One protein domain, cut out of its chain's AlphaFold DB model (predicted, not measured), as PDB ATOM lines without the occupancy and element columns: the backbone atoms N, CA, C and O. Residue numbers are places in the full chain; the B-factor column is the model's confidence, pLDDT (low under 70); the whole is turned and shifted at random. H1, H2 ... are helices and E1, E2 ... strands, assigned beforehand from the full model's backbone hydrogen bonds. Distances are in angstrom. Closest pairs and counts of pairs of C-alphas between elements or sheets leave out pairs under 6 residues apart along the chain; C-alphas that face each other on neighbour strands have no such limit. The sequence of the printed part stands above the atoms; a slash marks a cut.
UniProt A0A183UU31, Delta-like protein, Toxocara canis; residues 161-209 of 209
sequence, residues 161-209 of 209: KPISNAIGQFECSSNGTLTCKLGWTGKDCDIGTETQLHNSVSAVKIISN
ATOM      1  N   LYS A 161     293.118 180.623 332.368       87.31
ATOM      2  CA  LYS A 161     291.801 180.045 332.115       87.31
ATOM      3  C   LYS A 161     291.919 178.540 331.880       87.31
ATOM      4  O   LYS A 161     292.500 178.150 330.863       87.31
ATOM      5  N   PRO A 162     291.372 177.679 332.758       70.94
ATOM      6  CA  PRO A 162     291.389 176.246 332.523       70.94
ATOM      7  C   PRO A 162     290.554 175.917 331.281       70.94
ATOM      8  O   PRO A 162     289.417 176.368 331.122       70.94
ATOM      9  N   ILE A 163     291.114 175.115 330.378       70.88
ATOM     10  CA  ILE A 163     290.384 174.635 329.203       70.88
ATOM     11  C   ILE A 163     289.385 173.572 329.679       70.88
ATOM     12  O   ILE A 163     289.785 172.500 330.131       70.88
ATOM     13  N   SER A 164     288.084 173.848 329.556       57.59
ATOM     14  CA  SER A 164     286.979 173.016 330.077       57.59
ATOM     15  C   SER A 164     286.827 171.633 329.431       57.59
ATOM     16  O   SER A 164     285.957 170.863 329.830       57.59
ATOM     17  N   ASN A 165     287.626 171.309 328.414       58.50
ATOM     18  CA  ASN A 165     287.457 170.097 327.619       58.50
ATOM     19  C   ASN A 165     288.587 169.104 327.911       58.50
ATOM     20  O   ASN A 165     289.738 169.495 328.106       58.50
ATOM     21  N   ALA A 166     288.284 167.805 327.846       55.47
ATOM     22  CA  ALA A 166     289.236 166.706 328.066       55.47
ATOM     23  C   ALA A 166     290.470 166.713 327.128       55.47
ATOM     24  O   ALA A 166     291.406 165.953 327.345       55.47
ATOM     25  N   ILE A 167     290.483 167.581 326.110       58.31
ATOM     26  CA  ILE A 167     291.568 167.779 325.134       58.31
ATOM     27  C   ILE A 167     292.591 168.833 325.614       58.31
ATOM     28  O   ILE A 167     293.676 168.943 325.053       58.31
ATOM     29  N   GLY A 168     292.271 169.621 326.651       66.00
ATOM     30  CA  GLY A 168     293.172 170.650 327.178       66.00
ATOM     31  C   GLY A 168     294.476 170.049 327.705       66.00
ATOM     32  O   GLY A 168     294.435 169.093 328.476       66.00
ATOM     33  N   GLN A 169     295.609 170.619 327.292       79.06
ATOM     34  CA  GLN A 169     296.973 170.112 327.530       79.06
ATOM     35  C   GLN A 169     297.533 170.522 328.902       79.06
ATOM     36  O   GLN A 169     298.534 169.980 329.372       79.06
ATOM     37  N   PHE A 170     296.858 171.463 329.562       83.69
ATOM     38  CA  PHE A 170     297.245 172.030 330.845       83.69
ATOM     39  C   PHE A 170     296.046 172.218 331.775       83.69
ATOM     40  O   PHE A 170     294.885 172.170 331.358       83.69
ATOM     41  N   GLU A 171     296.360 172.469 333.039       86.12
ATOM     42  CA  GLU A 171     295.458 172.918 334.093       86.12
ATOM     43  C   GLU A 171     296.079 174.120 334.814       86.12
ATOM     44  O   GLU A 171     297.293 174.328 334.767       86.12
ATOM     45  N   CYS A 172     295.249 174.919 335.479       87.75
ATOM     46  CA  CYS A 172     295.713 176.028 336.307       87.75
ATOM     47  C   CYS A 172     295.894 175.538 337.744       87.75
ATOM     48  O   CYS A 172     294.967 174.990 338.340       87.75
ATOM     49  N   SER A 173     297.078 175.738 338.315       85.25
ATOM     50  CA  SER A 173     297.312 175.510 339.745       85.25
ATOM     51  C   SER A 173     296.615 176.579 340.599       85.25
ATOM     52  O   SER A 173     296.111 177.582 340.098       85.25
ATOM     53  N   SER A 174     296.637 176.416 341.925       83.56
ATOM     54  CA  SER A 174     296.008 177.356 342.870       83.56
ATOM     55  C   SER A 174     296.578 178.783 342.838       83.56
ATOM     56  O   SER A 174     295.905 179.722 343.251       83.56
ATOM     57  N   ASN A 175     297.802 178.972 342.343       86.06
ATOM     58  CA  ASN A 175     298.427 180.283 342.127       86.06
ATOM     59  C   ASN A 175     298.305 180.782 340.672       86.06
ATOM     60  O   ASN A 175     298.913 181.798 340.336       86.06
ATOM     61  N   GLY A 176     297.551 180.078 339.822       85.44
ATOM     62  CA  GLY A 176     297.348 180.416 338.413       85.44
ATOM     63  C   GLY A 176     298.520 180.074 337.498       85.44
ATOM     64  O   GLY A 176     298.561 180.559 336.374       85.44
ATOM     65  N   THR A 177     299.496 179.276 337.942       86.31
ATOM     66  CA  THR A 177     300.541 178.783 337.033       86.31
ATOM     67  C   THR A 177     300.029 177.629 336.178       86.31
ATOM     68  O   THR A 177     299.208 176.819 336.613       86.31
ATOM     69  N   LEU A 178     300.545 177.538 334.956       85.38
ATOM     70  CA  LEU A 178     300.258 176.438 334.046       85.38
ATOM     71  C   LEU A 178     300.898 175.146 334.567       85.38
ATOM     72  O   LEU A 178     302.103 175.086 334.802       85.38
ATOM     73  N   THR A 179     300.082 174.109 334.734       88.06
ATOM     74  CA  THR A 179     300.516 172.744 335.041       88.06
ATOM     75  C   THR A 179     300.203 171.851 333.852       88.06
ATOM     76  O   THR A 179     299.038 171.691 333.493       88.06
ATOM     77  N   CYS A 180     301.221 171.259 333.231       86.94
ATOM     78  CA  CYS A 180     301.003 170.382 332.084       86.94
ATOM     79  C   CYS A 180     300.404 169.044 332.512       86.94
ATOM     80  O   CYS A 180     300.834 168.442 333.501       86.94
ATOM     81  N   LYS A 181     299.421 168.561 331.750       85.56
ATOM     82  CA  LYS A 181     298.856 167.224 331.955       85.56
ATOM     83  C   LYS A 181     299.852 166.148 331.527       85.56
ATOM     84  O   LYS A 181     300.797 166.403 330.783       85.56
ATOM     85  N   LEU A 182     299.617 164.913 331.973       84.69
ATOM     86  CA  LEU A 182     300.477 163.776 331.652       84.69
ATOM     87  C   LEU A 182     300.690 163.639 330.133       84.69
ATOM     88  O   LEU A 182     299.734 163.528 329.368       84.69
ATOM     89  N   GLY A 183     301.956 163.606 329.715       84.12
ATOM     90  CA  GLY A 183     302.343 163.512 328.306       84.12
ATOM     91  C   GLY A 183     302.464 164.854 327.579       84.12
ATOM     92  O   GLY A 183     302.793 164.831 326.398       84.12
ATOM     93  N   TRP A 184     302.256 165.984 328.264       84.88
ATOM     94  CA  TRP A 184     302.521 167.339 327.776       84.88
ATOM     95  C   TRP A 184     303.634 168.005 328.593       84.88
ATOM     96  O   TRP A 184     303.752 167.796 329.799       84.88
ATOM     97  N   THR A 185     304.466 168.801 327.928       84.88
ATOM     98  CA  THR A 185     305.614 169.531 328.489       84.88
ATOM     99  C   THR A 185     305.816 170.848 327.731       84.88
ATOM    100  O   THR A 185     305.050 171.163 326.825       84.88
ATOM    101  N   GLY A 186     306.843 171.623 328.086       83.00
ATOM    102  CA  GLY A 186     307.054 172.966 327.543       83.00
ATOM    103  C   GLY A 186     306.458 174.036 328.453       83.00
ATOM    104  O   GLY A 186     305.676 173.738 329.355       83.00
ATOM    105  N   LYS A 187     306.865 175.291 328.250       83.94
ATOM    106  CA  LYS A 187     306.417 176.421 329.080       83.94
ATOM    107  C   LYS A 187     304.901 176.629 328.992       83.94
ATOM    108  O   LYS A 187     304.281 176.990 329.988       83.94
ATOM    109  N   ASP A 188     304.341 176.347 327.819       80.81
ATOM    110  CA  ASP A 188     302.929 176.532 327.499       80.81
ATOM    111  C   ASP A 188     302.200 175.183 327.322       80.81
ATOM    112  O   ASP A 188     301.077 175.134 326.828       80.81
ATOM    113  N   CYS A 189     302.828 174.081 327.762       83.69
ATOM    114  CA  CYS A 189     302.314 172.711 327.656       83.69
ATOM    115  C   CYS A 189     301.994 172.268 326.219       83.69
ATOM    116  O   CYS A 189     301.066 171.496 325.991       83.69
ATOM    117  N   ASP A 190     302.787 172.742 325.263       81.88
ATOM    118  CA  ASP A 190     302.630 172.571 323.820       81.88
ATOM    119  C   ASP A 190     303.450 171.404 323.239       81.88
ATOM    120  O   ASP A 190     303.260 171.012 322.086       81.88
ATOM    121  N   ILE A 191     304.335 170.798 324.036       82.69
ATOM    122  CA  ILE A 191     305.186 169.678 323.621       82.69
ATOM    123  C   ILE A 191     304.577 168.363 324.117       82.69
ATOM    124  O   ILE A 191     304.732 167.991 325.283       82.69
ATOM    125  N   GLY A 192     303.888 167.653 323.222       82.44
ATOM    126  CA  GLY A 192     303.263 166.356 323.496       82.44
ATOM    127  C   GLY A 192     304.168 165.154 323.195       82.44
ATOM    128  O   GLY A 192     305.018 165.208 322.307       82.44
ATOM    129  N   THR A 193     303.959 164.035 323.888       82.12
ATOM    130  CA  THR A 193     304.538 162.740 323.493       82.12
ATOM    131  C   THR A 193     303.865 162.201 322.226       82.12
ATOM    132  O   THR A 193     302.713 162.524 321.934       82.12
ATOM    133  N   GLU A 194     304.562 161.346 321.473       72.88
ATOM    134  CA  GLU A 194     304.086 160.784 320.196       72.88
ATOM    135  C   GLU A 194     302.682 160.152 320.314       72.88
ATOM    136  O   GLU A 194     301.794 160.429 319.508       72.88
ATOM    137  N   THR A 195     302.423 159.411 321.397       70.75
ATOM    138  CA  THR A 195     301.110 158.821 321.709       70.75
ATOM    139  C   THR A 195     300.007 159.869 321.894       70.75
ATOM    140  O   THR A 195     298.877 159.661 321.455       70.75
ATOM    141  N   GLN A 196     300.312 161.004 322.531       68.25
ATOM    142  CA  GLN A 196     299.335 162.074 322.753       68.25
ATOM    143  C   GLN A 196     299.057 162.853 321.470       68.25
ATOM    144  O   GLN A 196     297.899 163.138 321.182       68.25
ATOM    145  N   LEU A 197     300.080 163.106 320.650       65.44
ATOM    146  CA  LEU A 197     299.913 163.731 319.336       65.44
ATOM    147  C   LEU A 197     299.012 162.882 318.424       65.44
ATOM    148  O   LEU A 197     298.073 163.409 317.825       65.44
ATOM    149  N   HIS A 198     299.220 161.562 318.381       68.94
ATOM    150  CA  HIS A 198     298.352 160.644 317.634       68.94
ATOM    151  C   HIS A 198     296.902 160.633 318.140       68.94
ATOM    152  O   HIS A 198     295.966 160.650 317.333       68.94
ATOM    153  N   ASN A 199     296.700 160.644 319.460       66.31
ATOM    154  CA  ASN A 199     295.368 160.706 320.064       66.31
ATOM    155  C   ASN A 199     294.669 162.044 319.792       66.31
ATOM    156  O   ASN A 199     293.488 162.046 319.446       66.31
ATOM    157  N   SER A 200     295.380 163.174 319.882       65.81
ATOM    158  CA  SER A 200     294.834 164.500 319.575       65.81
ATOM    159  C   SER A 200     294.403 164.610 318.113       65.81
ATOM    160  O   SER A 200     293.289 165.051 317.837       65.81
ATOM    161  N   VAL A 201     295.231 164.143 317.174       66.25
ATOM    162  CA  VAL A 201     294.893 164.125 315.739       66.25
ATOM    163  C   VAL A 201     293.693 163.210 315.466       66.25
ATOM    164  O   VAL A 201     292.809 163.564 314.686       66.25
ATOM    165  N   SER A 202     293.621 162.057 316.137       61.50
ATOM    166  CA  SER A 202     292.501 161.118 315.987       61.50
ATOM    167  C   SER A 202     291.196 161.678 316.560       61.50
ATOM    168  O   SER A 202     290.155 161.554 315.923       61.50
ATOM    169  N   ALA A 203     291.240 162.353 317.713       60.16
ATOM    170  CA  ALA A 203     290.081 163.010 318.320       60.16
ATOM    171  C   ALA A 203     289.534 164.149 317.445       60.16
ATOM    172  O   ALA A 203     288.325 164.229 317.240       60.16
ATOM    173  N   VAL A 204     290.405 164.984 316.863       60.28
ATOM    174  CA  VAL A 204     289.991 166.026 315.902       60.28
ATOM    175  C   VAL A 204     289.300 165.400 314.690       60.28
ATOM    176  O   VAL A 204     288.256 165.887 314.264       60.28
ATOM    177  N   LYS A 205     289.828 164.281 314.184       56.97
ATOM    178  CA  LYS A 205     289.255 163.556 313.043       56.97
ATOM    179  C   LYS A 205     287.887 162.926 313.347       56.97
ATOM    180  O   LYS A 205     287.064 162.818 312.444       56.97
ATOM    181  N   ILE A 206     287.640 162.530 314.600       54.25
ATOM    182  CA  ILE A 206     286.338 162.026 315.073       54.25
ATOM    183  C   ILE A 206     285.311 163.162 315.191       54.25
ATOM    184  O   ILE A 206     284.147 162.944 314.893       54.25
ATOM    185  N   ILE A 207     285.726 164.366 315.596       52.38
ATOM    186  CA  ILE A 207     284.825 165.525 315.751       52.38
ATOM    187  C   ILE A 207     284.451 166.145 314.388       52.38
ATOM    188  O   ILE A 207     283.421 166.804 314.273       52.38
ATOM    189  N   SER A 208     285.273 165.949 313.351       53.84
ATOM    190  CA  SER A 208     285.045 166.479 311.997       53.84
ATOM    191  C   SER A 208     284.214 165.581 311.062       53.84
ATOM    192  O   SER A 208     284.107 165.907 309.880       53.84
ATOM    193  N   ASN A 209     283.676 164.461 311.556       44.47
ATOM    194  CA  ASN A 209     282.820 163.512 310.825       44.47
ATOM    195  C   ASN A 209     281.413 163.485 311.429       44.47
ATOM    196  O   ASN A 209     280.461 163.248 310.655       44.47
TER     197      ASN A 209
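Overview. This is residues 161 to 209 of the 209 residues of the protein "Delta-like protein" of Toxocara canis (UniProt A0A183UU31). A small head of loops round a short two-strand hairpin, E1 and E2, makes one end of an elongated domain, and a single helix, H1, makes the other. Residues 161 to 169 fold back beside the hairpin on the E1 side, and residues 181 to 193 form a looped stretch that leads from E2 to H1. The printed part has 49 residues, with two named strands and then one named helix; under half of the residues are in named elements, the class is mixed, helices and strands, and the two strands form an antiparallel sheet in the order E1 - E2. The whole is only just loose, close to compact, with a radius of gyration of the C-alphas of 11.7 A and spans of 38 by 21 by 13 A.

Along the chain. The printed part begins at Lys 161, and E1 follows as residues 170 to 172, 6.9 A from first to last C-alpha, with C-alpha 170 at (297.245, 172.030, 330.845). E2 is residues 178 to 180, 6.4 A long. H1 is residues 194 to 207, 20.3 A long, and its C-alpha 207 is at (284.825, 165.525, 315.751).

Arrangement. E1 and E2 are a hairpin, antiparallel at 144 degrees between their directions. The C-alphas of Phe 170 and Cys 180, which face each other, are 4.3 A apart. N 171 and O 179 are within hydrogen-bond range at 2.8 A, and so are N 179 and O 171 at 2.8 A. Residues 184 to 185 pair with residues 191 to 192, antiparallel, outside the named strands. E1 and H1 are apart. In H1 every O i to N i+4 pair is within hydrogen-bond range.

Size, cuts and confidence. The two C-alphas farthest apart, those of Asn 175 and Asn 209, are 38.8 A apart. The printed part has no cut, and Asn 209 is the chain's last residue. The link from E1 to E2 is tight, with 5 residues, and the link from E2 to H1 is long, with 13. The mean pLDDT of the printed part is 73.9, and residues 164 to 168 and 196 to 209 are under 70.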